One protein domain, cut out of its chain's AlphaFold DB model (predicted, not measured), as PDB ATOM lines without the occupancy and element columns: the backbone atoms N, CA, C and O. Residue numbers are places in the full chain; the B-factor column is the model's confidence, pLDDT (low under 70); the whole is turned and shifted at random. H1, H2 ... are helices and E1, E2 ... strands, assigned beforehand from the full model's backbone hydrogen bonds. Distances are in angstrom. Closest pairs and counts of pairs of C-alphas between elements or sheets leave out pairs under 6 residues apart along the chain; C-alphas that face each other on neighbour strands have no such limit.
ATOM      1  N   ALA A   6     203.874 123.180 153.523       57.09
ATOM      2  CA  ALA A   6     204.565 121.917 153.263       57.09
ATOM      3  C   ALA A   6     205.348 121.931 151.934       57.09
ATOM      4  O   ALA A   6     206.520 121.563 151.918       57.09
ATOM      5  N   ASP A   7     204.749 122.443 150.849       57.56
ATOM      6  CA  ASP A   7     205.417 122.576 149.541       57.56
ATOM      7  C   ASP A   7     206.628 123.521 149.623       57.56
ATOM      8  O   ASP A   7     207.661 123.319 148.982       57.56
ATOM      9  N   THR A   8     206.509 124.569 150.442       62.22
ATOM     10  CA  THR A   8     207.570 125.562 150.651       62.22
ATOM     11  C   THR A   8     208.715 124.983 151.483       62.22
ATOM     12  O   THR A   8     209.887 125.217 151.167       62.22
ATOM     13  N   ALA A   9     208.394 124.190 152.506       60.69
ATOM     14  CA  ALA A   9     209.377 123.489 153.320       60.69
ATOM     15  C   ALA A   9     210.158 122.468 152.479       60.69
ATOM     16  O   ALA A   9     211.385 122.522 152.447       60.69
ATOM     17  N   GLU A  10     209.476 121.612 151.714       64.25
ATOM     18  CA  GLU A  10     210.119 120.601 150.862       64.25
ATOM     19  C   GLU A  10     211.034 121.230 149.794       64.25
ATOM     20  O   GLU A  10     212.188 120.823 149.621       64.25
ATOM     21  N   ALA A  11     210.578 122.308 149.146       68.19
ATOM     22  CA  ALA A  11     211.387 123.066 148.191       68.19
ATOM     23  C   ALA A  11     212.613 123.742 148.838       68.19
ATOM     24  O   ALA A  11     213.644 123.937 148.184       68.19
ATOM     25  N   THR A  12     212.521 124.105 150.116       69.38
ATOM     26  CA  THR A  12     213.634 124.672 150.886       69.38
ATOM     27  C   THR A  12     214.637 123.593 151.275       69.38
ATOM     28  O   THR A  12     215.841 123.792 151.102       69.38
ATOM     29  N   TRP A  13     214.163 122.423 151.706       72.31
ATOM     30  CA  TRP A  13     215.009 121.278 152.038       72.31
ATOM     31  C   TRP A  13     215.895 120.876 150.858       72.31
ATOM     32  O   TRP A  13     217.117 120.776 150.997       72.31
ATOM     33  N   ALA A  14     215.316 120.765 149.661       76.44
ATOM     34  CA  ALA A  14     216.064 120.445 148.445       76.44
ATOM     35  C   ALA A  14     217.181 121.463 148.129       76.44
ATOM     36  O   ALA A  14     218.216 121.097 147.568       76.44
ATOM     37  N   ARG A  15     217.005 122.734 148.513       79.25
ATOM     38  CA  ARG A  15     217.992 123.802 148.289       79.25
ATOM     39  C   ARG A  15     219.158 123.764 149.267       79.25
ATOM     40  O   ARG A  15     220.251 124.182 148.892       79.25
ATOM     41  N   ILE A  16     218.952 123.281 150.494       81.25
ATOM     42  CA  ILE A  16     219.998 123.295 151.527       81.25
ATOM     43  C   ILE A  16     220.819 122.003 151.599       81.25
ATOM     44  O   ILE A  16     221.988 122.050 151.981       81.25
ATOM     45  N   ILE A  17     220.246 120.864 151.188       82.69
ATOM     46  CA  ILE A  17     220.902 119.543 151.192       82.69
ATOM     47  C   ILE A  17     222.296 119.558 150.530       82.69
ATOM     48  O   ILE A  17     223.220 118.982 151.110       82.69
ATOM     49  N   PRO A  18     222.530 120.245 149.390       86.38
ATOM     50  CA  PRO A  18     223.863 120.328 148.787       86.38
ATOM     51  C   PRO A  18     224.940 120.912 149.713       86.38
ATOM     52  O   PRO A  18     226.107 120.537 149.608       86.38
ATOM     53  N   PHE A  19     224.563 121.795 150.642       85.19
ATOM     54  CA  PHE A  19     225.479 122.391 151.621       85.19
ATOM     55  C   PHE A  19     225.679 121.498 152.852       85.19
ATOM     56  O   PHE A  19     226.700 121.602 153.527       85.19
ATOM     57  N   LEU A  20     224.743 120.585 153.117       85.94
ATOM     58  CA  LEU A  20     224.756 119.673 154.262       85.94
ATOM     59  C   LEU A  20     225.116 118.229 153.876       85.94
ATOM     60  O   LEU A  20     224.957 117.321 154.684       85.94
ATOM     61  N   ARG A  21     225.665 118.008 152.672       87.19
ATOM     62  CA  ARG A  21     226.098 116.691 152.163       87.19
ATOM     63  C   ARG A  21     226.850 115.813 153.177       87.19
ATOM     64  O   ARG A  21     226.538 114.626 153.220       87.19
ATOM     65  N   PRO A  22     227.793 116.322 154.001       88.00
ATOM     66  CA  PRO A  22     228.512 115.477 154.959       88.00
ATOM     67  C   PRO A  22     227.615 114.851 156.039       88.00
ATOM     68  O   PRO A  22     227.970 113.815 156.588       88.00
ATOM     69  N   ILE A  23     226.461 115.460 156.324       87.12
ATOM     70  CA  ILE A  23     225.487 115.013 157.329       87.12
ATOM     71  C   ILE A  23     224.130 114.646 156.708       87.12
ATOM     72  O   ILE A  23     223.171 114.395 157.427       87.12
ATOM     73  N   GLU A  24     224.029 114.580 155.376       87.62
ATOM     74  CA  GLU A  24     222.773 114.283 154.673       87.62
ATOM     75  C   GLU A  24     222.181 112.934 155.094       87.62
ATOM     76  O   GLU A  24     220.964 112.808 155.202       87.62
ATOM     77  N   ALA A  25     223.032 111.940 155.358       86.88
ATOM     78  CA  ALA A  25     222.592 110.632 155.830       86.88
ATOM     79  C   ALA A  25     221.843 110.725 157.168       86.88
ATOM     80  O   ALA A  25     220.833 110.052 157.324       86.88
ATOM     81  N   LEU A  26     222.294 111.593 158.081       85.62
ATOM     82  CA  LEU A  26     221.617 111.840 159.356       85.62
ATOM     83  C   LEU A  26     220.310 112.609 159.158       85.62
ATOM     84  O   LEU A  26     219.314 112.283 159.779       85.62
ATOM     85  N   ILE A  27     220.295 113.599 158.259       82.94
ATOM     86  CA  ILE A  27     219.090 114.396 157.954       82.94
ATOM     87  C   ILE A  27     217.964 113.523 157.382       82.94
ATOM     88  O   ILE A  27     216.788 113.815 157.573       82.94
ATOM     89  N   ARG A  28     218.318 112.477 156.627       82.81
ATOM     90  CA  ARG A  28     217.357 111.550 156.014       82.81
ATOM     91  C   ARG A  28     216.956 110.397 156.931       82.81
ATOM     92  O   ARG A  28     216.055 109.650 156.554       82.81
ATOM     93  N   ASP A  29     217.637 110.218 158.056       82.75
ATOM     94  CA  ASP A  29     217.355 109.139 158.994       82.75
ATOM     95  C   ASP A  29     216.195 109.560 159.916       82.75
ATOM     96  O   ASP A  29     216.347 110.507 160.687       82.75
ATOM     97  N   PRO A  30     215.028 108.891 159.837       80.81
ATOM     98  CA  PRO A  30     213.854 109.259 160.622       80.81
ATOM     99  C   PRO A  30     214.013 109.003 162.126       80.81
ATOM    100  O   PRO A  30     213.195 109.479 162.904       80.81
ATOM    101  N   GLU A  31     215.028 108.248 162.558       82.94
ATOM    102  CA  GLU A  31     215.304 108.053 163.983       82.94
ATOM    103  C   GLU A  31     216.138 109.187 164.599       82.94
ATOM    104  O   GLU A  31     216.311 109.225 165.822       82.94
ATOM    105  N   ILE A  32     216.670 110.094 163.773       83.69
ATOM    106  CA  ILE A  32     217.453 111.243 164.220       83.69
ATOM    107  C   ILE A  32     216.517 112.410 164.523       83.69
ATOM    108  O   ILE A  32     215.878 112.958 163.627       83.69
ATOM    109  N   SER A  33     216.469 112.813 165.791       79.00
ATOM    110  CA  SER A  33     215.664 113.949 166.255       79.00
ATOM    111  C   SER A  33     216.381 115.282 166.053       79.00
ATOM    112  O   SER A  33     215.768 116.262 165.628       79.00
ATOM    113  N   ASP A  34     217.689 115.318 166.315       79.94
ATOM    114  CA  ASP A  34     218.481 116.546 166.304       79.94
ATOM    115  C   ASP A  34     219.896 116.308 165.762       79.94
ATOM    116  O   ASP A  34     220.506 115.259 165.970       79.94
ATOM    117  N   ILE A  35     220.455 117.317 165.085       83.06
ATOM    118  CA  ILE A  35     221.848 117.324 164.616       83.06
ATOM    119  C   ILE A  35     222.510 118.609 165.101       83.06
ATOM    120  O   ILE A  35     222.093 119.711 164.745       83.06
ATOM    121  N   LEU A  36     223.570 118.470 165.892       83.69
ATOM    122  CA  LEU A  36     224.327 119.580 166.453       83.69
ATOM    123  C   LEU A  36     225.698 119.651 165.789       83.69
ATOM    124  O   LEU A  36     226.425 118.660 165.720       83.69
ATOM    125  N   VAL A  37     226.082 120.839 165.330       81.38
ATOM    126  CA  VAL A  37     227.365 121.051 164.655       81.38
ATOM    127  C   VAL A  37     228.152 122.142 165.365       81.38
ATOM    128  O   VAL A  37     227.760 123.305 165.373       81.38
ATOM    129  N   ASN A  38     229.293 121.767 165.942       75.88
ATOM    130  CA  ASN A  38     230.214 122.675 166.619       75.88
ATOM    131  C   ASN A  38     231.325 123.105 165.659       75.88
ATOM    132  O   ASN A  38     232.457 122.613 165.728       75.88
ATOM    133  N   GLY A  39     230.980 124.023 164.753       68.06
ATOM    134  CA  GLY A  39     231.887 124.510 163.716       68.06
ATOM    135  C   GLY A  39     232.463 123.365 162.881       68.06
ATOM    136  O   GLY A  39     231.771 122.405 162.552       68.06
ATOM    137  N   ASP A  40     233.755 123.442 162.579       70.25
ATOM    138  CA  ASP A  40     234.499 122.395 161.875       70.25
ATOM    139  C   ASP A  40     235.052 121.294 162.803       70.25
ATOM    140  O   ASP A  40     235.727 120.369 162.345       70.25
ATOM    141  N   ARG A  41     234.778 121.376 164.110       72.38
ATOM    142  CA  ARG A  41     235.433 120.528 165.115       72.38
ATOM    143  C   ARG A  41     234.715 119.210 165.339       72.38
ATOM    144  O   ARG A  41     235.367 118.179 165.465       72.38
ATOM    145  N   ALA A  42     233.392 119.257 165.473       79.75
ATOM    146  CA  ALA A  42     232.613 118.089 165.859       79.75
ATOM    147  C   ALA A  42     231.158 118.190 165.407       79.75
ATOM    148  O   ALA A  42     230.544 119.256 165.464       79.75
ATOM    149  N   VAL A  43     230.606 117.042 165.027       84.81
ATOM    150  CA  VAL A  43     229.186 116.844 164.740       84.81
ATOM    151  C   VAL A  43     228.643 115.838 165.749       84.81
ATOM    152  O   VAL A  43     229.283 114.823 166.025       84.81
ATOM    153  N   PHE A  44     227.463 116.117 166.285       84.69
ATOM    154  CA  PHE A  44     226.706 115.224 167.153       84.69
ATOM    155  C   PHE A  44     225.306 115.045 166.582       84.69
ATOM    156  O   PHE A  44     224.789 115.935 165.905       84.69
ATOM    157  N   PHE A  45     224.683 113.915 166.873       87.19
ATOM    158  CA  PHE A  45     223.290 113.665 166.545       87.19
ATOM    159  C   PHE A  45     222.578 113.045 167.736       87.19
ATOM    160  O   PHE A  45     223.192 112.328 168.524       87.19
ATOM    161  N   GLU A  46     221.296 113.337 167.879       85.25
ATOM    162  CA  GLU A  46     220.442 112.676 168.851       85.25
ATOM    163  C   GLU A  46     219.627 111.589 168.157       85.25
ATOM    164  O   GLU A  46     218.980 111.838 167.141       85.25
ATOM    165  N   ARG A  47     219.665 110.378 168.714       85.75
ATOM    166  CA  ARG A  47     218.837 109.249 168.298       85.75
ATOM    167  C   ARG A  47     218.182 108.634 169.519       85.75
ATOM    168  O   ARG A  47     218.878 108.271 170.468       85.75
ATOM    169  N   ASN A  48     216.859 108.478 169.502       84.69
ATOM    170  CA  ASN A  48     216.111 107.880 170.618       84.69
ATOM    171  C   ASN A  48     216.461 108.524 171.987       84.69
ATOM    172  O   ASN A  48     216.646 107.824 172.987       84.69
ATOM    173  N   GLY A  49     216.633 109.854 172.020       82.94
ATOM    174  CA  GLY A  49     217.003 110.613 173.224       82.94
ATOM    175  C   GLY A  49     218.455 110.436 173.691       82.94
ATOM    176  O   GLY A  49     218.786 110.788 174.826       82.94
ATOM    177  N   ARG A  50     219.335 109.854 172.865       83.88
ATOM    178  CA  ARG A  50     220.764 109.682 173.165       83.88
ATOM    179  C   ARG A  50     221.606 110.490 172.193       83.88
ATOM    180  O   ARG A  50     221.491 110.329 170.984       83.88
ATOM    181  N   LEU A  51     222.487 111.321 172.743       87.00
ATOM    182  CA  LEU A  51     223.440 112.110 171.974       87.00
ATOM    183  C   LEU A  51     224.675 111.267 171.619       87.00
ATOM    184  O   LEU A  51     225.364 110.763 172.510       87.00
ATOM    185  N   GLU A  52     224.980 111.157 170.332       87.12
ATOM    186  CA  GLU A  52     226.091 110.379 169.788       87.12
ATOM    187  C   GLU A  52     227.018 111.257 168.922       87.12
ATOM    188  O   GLU A  52     226.547 112.100 168.153       87.12
ATOM    189  N   PRO A  53     228.352 111.105 169.032       88.44
ATOM    190  CA  PRO A  53     229.295 111.826 168.185       88.44
ATOM    191  C   PRO A  53     229.414 111.173 166.802       88.44
ATOM    192  O   PRO A  53     229.609 109.963 166.683       88.44
ATOM    193  N   LEU A  54     229.407 111.986 165.747       86.44
ATOM    194  CA  LEU A  54     229.710 111.535 164.393       86.44
ATOM    195  C   LEU A  54     231.215 111.665 164.123       86.44
ATOM    196  O   LEU A  54     231.745 112.760 163.929       86.44
ATOM    197  N   ALA A  55     231.918 110.533 164.113       86.19
ATOM    198  CA  ALA A  55     233.360 110.498 163.891       86.19
ATOM    199  C   ALA A  55     233.729 110.658 162.405       86.19
ATOM    200  O   ALA A  55     233.087 110.094 161.523       86.19
ATOM    201  N   GLY A  56     234.816 111.389 162.133       83.25
ATOM    202  CA  GLY A  56     235.396 111.502 160.788       83.25
ATOM    203  C   GLY A  56     234.613 112.385 159.812       83.25
ATOM    204  O   GLY A  56     234.953 112.429 158.631       83.25
ATOM    205  N   VAL A  57     233.592 113.099 160.291       83.56
ATOM    206  CA  VAL A  57     232.803 114.034 159.490       83.56
ATOM    207  C   VAL A  57     233.022 115.452 159.994       83.56
ATOM    208  O   VAL A  57     232.851 115.749 161.173       83.56
ATOM    209  N   THR A  58     233.353 116.338 159.061       80.94
ATOM    210  CA  THR A  58     233.488 117.772 159.304       80.94
ATOM    211  C   THR A  58     232.565 118.518 158.356       80.94
ATOM    212  O   THR A  58     232.571 118.277 157.145       80.94
ATOM    213  N   VAL A  59     231.791 119.454 158.897       81.94
ATOM    214  CA  VAL A  59     230.992 120.390 158.103       81.94
ATOM    215  C   VAL A  59     231.699 121.738 158.117       81.94
ATOM    216  O   VAL A  59     232.156 122.201 159.158       81.94
ATOM    217  N   ARG A  60     231.821 122.376 156.951       84.62
ATOM    218  CA  ARG A  60     232.418 123.711 156.875       84.62
ATOM    219  C   ARG A  60     231.455 124.741 157.450       84.62
ATOM    220  O   ARG A  60     230.282 124.753 157.087       84.62
ATOM    221  N   GLU A  61     231.978 125.664 158.248       81.62
ATOM    222  CA  GLU A  61     231.192 126.761 158.826       81.62
ATOM    223  C   GLU A  61     230.450 127.569 157.751       81.62
ATOM    224  O   GLU A  61     229.250 127.799 157.864       81.62
ATOM    225  N   GLN A  62     231.117 127.896 156.639       84.06
ATOM    226  CA  GLN A  62     230.486 128.580 155.504       84.06
ATOM    227  C   GLN A  62     229.261 127.823 154.965       84.06
ATOM    228  O   GLN A  62     228.255 128.440 154.622       84.06
ATOM    229  N   SER A  63     229.322 126.489 154.913       84.81
ATOM    230  CA  SER A  63     228.205 125.659 154.456       84.81
ATOM    231  C   SER A  63     227.030 125.702 155.434       84.81
ATOM    232  O   SER A  63     225.890 125.842 154.990       84.81
ATOM    233  N   LEU A  64     227.299 125.666 156.746       80.19
ATOM    234  CA  LEU A  64     226.272 125.821 157.784       80.19
ATOM    235  C   LEU A  64     225.592 127.182 157.689       80.19
ATOM    236  O   LEU A  64     224.368 127.253 157.673       80.19
ATOM    237  N   GLN A  65     226.365 128.261 157.553       82.00
ATOM    238  CA  GLN A  65     225.791 129.599 157.471       82.00
ATOM    239  C   GLN A  65     224.940 129.791 156.205       82.00
ATOM    240  O   GLN A  65     223.922 130.482 156.233       82.00
ATOM    241  N   VAL A  66     225.344 129.205 155.069       85.00
ATOM    242  CA  VAL A  66     224.536 129.239 153.840       85.00
ATOM    243  C   VAL A  66     223.247 128.442 154.024       85.00
ATOM    244  O   VAL A  66     222.183 128.951 153.670       85.00
ATOM    245  N   ALA A  67     223.310 127.239 154.599       83.06
ATOM    246  CA  ALA A  67     222.120 126.442 154.888       83.06
ATOM    247  C   ALA A  67     221.166 127.194 155.829       83.06
ATOM    248  O   ALA A  67     220.001 127.390 155.485       83.06
ATOM    249  N   ALA A  68     221.677 127.714 156.944       79.19
ATOM    250  CA  ALA A  68     220.895 128.437 157.935       79.19
ATOM    251  C   ALA A  68     220.211 129.675 157.331       79.19
ATOM    252  O   ALA A  68     219.004 129.844 157.477       79.19
ATOM    253  N   ARG A  69     220.932 130.497 156.550       80.81
ATOM    254  CA  ARG A  69     220.338 131.660 155.860       80.81
ATOM    255  C   ARG A  69     219.243 131.280 154.865       80.81
ATOM    256  O   ARG A  69     218.296 132.042 154.694       80.81
ATOM    257  N   ASN A  70     219.371 130.146 154.178       82.19
ATOM    258  CA  ASN A  70     218.327 129.677 153.262       82.19
ATOM    259  C   ASN A  70     217.073 129.228 154.021       82.19
ATOM    260  O   ASN A  70     215.973 129.561 153.593       82.19
ATOM    261  N   ILE A  71     217.238 128.529 155.149       77.31
ATOM    262  CA  ILE A  71     216.116 128.131 156.006       77.31
ATOM    263  C   ILE A  71     215.430 129.364 156.601       77.31
ATOM    264  O   ILE A  71     214.216 129.486 156.492       77.31
ATOM    265  N   ALA A  72     216.195 130.301 157.166       76.69
ATOM    266  CA  ALA A  72     215.655 131.532 157.738       76.69
ATOM    267  C   ALA A  72     214.826 132.305 156.706       76.69
ATOM    268  O   ALA A  72     213.651 132.570 156.930       76.69
ATOM    269  N   ARG A  73     215.369 132.516 155.498       77.19
ATOM    270  CA  ARG A  73     214.629 133.155 154.395       77.19
ATOM    271  C   ARG A  73     213.342 132.429 154.020       77.19
ATOM    272  O   ARG A  73     212.371 133.089 153.663       77.19
ATOM    273  N   ALA A  74     213.331 131.100 154.064       72.88
ATOM    274  CA  ALA A  74     212.130 130.321 153.780       72.88
ATOM    275  C   ALA A  74     211.066 130.447 154.879       72.88
ATOM    276  O   ALA A  74     209.877 130.395 154.578       72.88
ATOM    277  N   LEU A  75     211.490 130.639 156.130       69.12
ATOM    278  CA  LEU A  75     210.615 130.861 157.283       69.12
ATOM    279  C   LEU A  75     210.244 132.339 157.492       69.12
ATOM    280  O   LEU A  75     209.431 132.642 158.359       69.12
ATOM    281  N   GLY A  76     210.807 133.253 156.694       71.44
ATOM    282  CA  GLY A  76     210.633 134.697 156.872       71.44
ATOM    283  C   GLY A  76     211.436 135.279 158.040       71.44
ATOM    284  O   GLY A  76     211.107 136.360 158.517       71.44
TER     285      GLY A  76
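What this domain is: This is residues 6 to 76 of the 122 residues of an uncharacterized protein of Acidobacteria bacterium (UniProt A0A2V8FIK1). Helices H1 and H3 lie side by side next to a three-stranded sheet with short H2 over one face. The printed part has 71 residues, with H1 H2 E1 E2 E3 H3 along it, mixed class, and the sheet E1 E2 E3 is antiparallel. It is compact, radius of gyration of the C-alphas 12.4 A, spanning 31 by 26 by 18 A.

Where its parts are: Find C-alpha 6 at (204.565, 121.917, 153.263), where H1, residues 6 to 19, begins. Next come H2, 21 to 27, E1, 32 to 38, E2, 42 to 47, and E3, 50 to 54. H3, 61 to 75, runs 21.0 A to (210.615, 130.861, 157.283).

How they stand to each other: H1 and H3 touch, opposite ways; their closest C-alphas, Ile 16 and Ala 67, are 5.1 A apart. H2 is on the sheet, height 9.8 A. Across the meander, antiparallel neighbours in turn, find N 36 and O 44, 2.8 A, and N 45 and O 52, 2.9 A. O i to N i+4 pairs within hydrogen-bond range are 7 of 10 in H1, 1 of 3 in H2, beside 3 of 4 O i to N i+3, and every one in H3.

The domain as a whole: The printed part has no cut; pLDDT is under 70 at residues 6 to 12, 39 and 75.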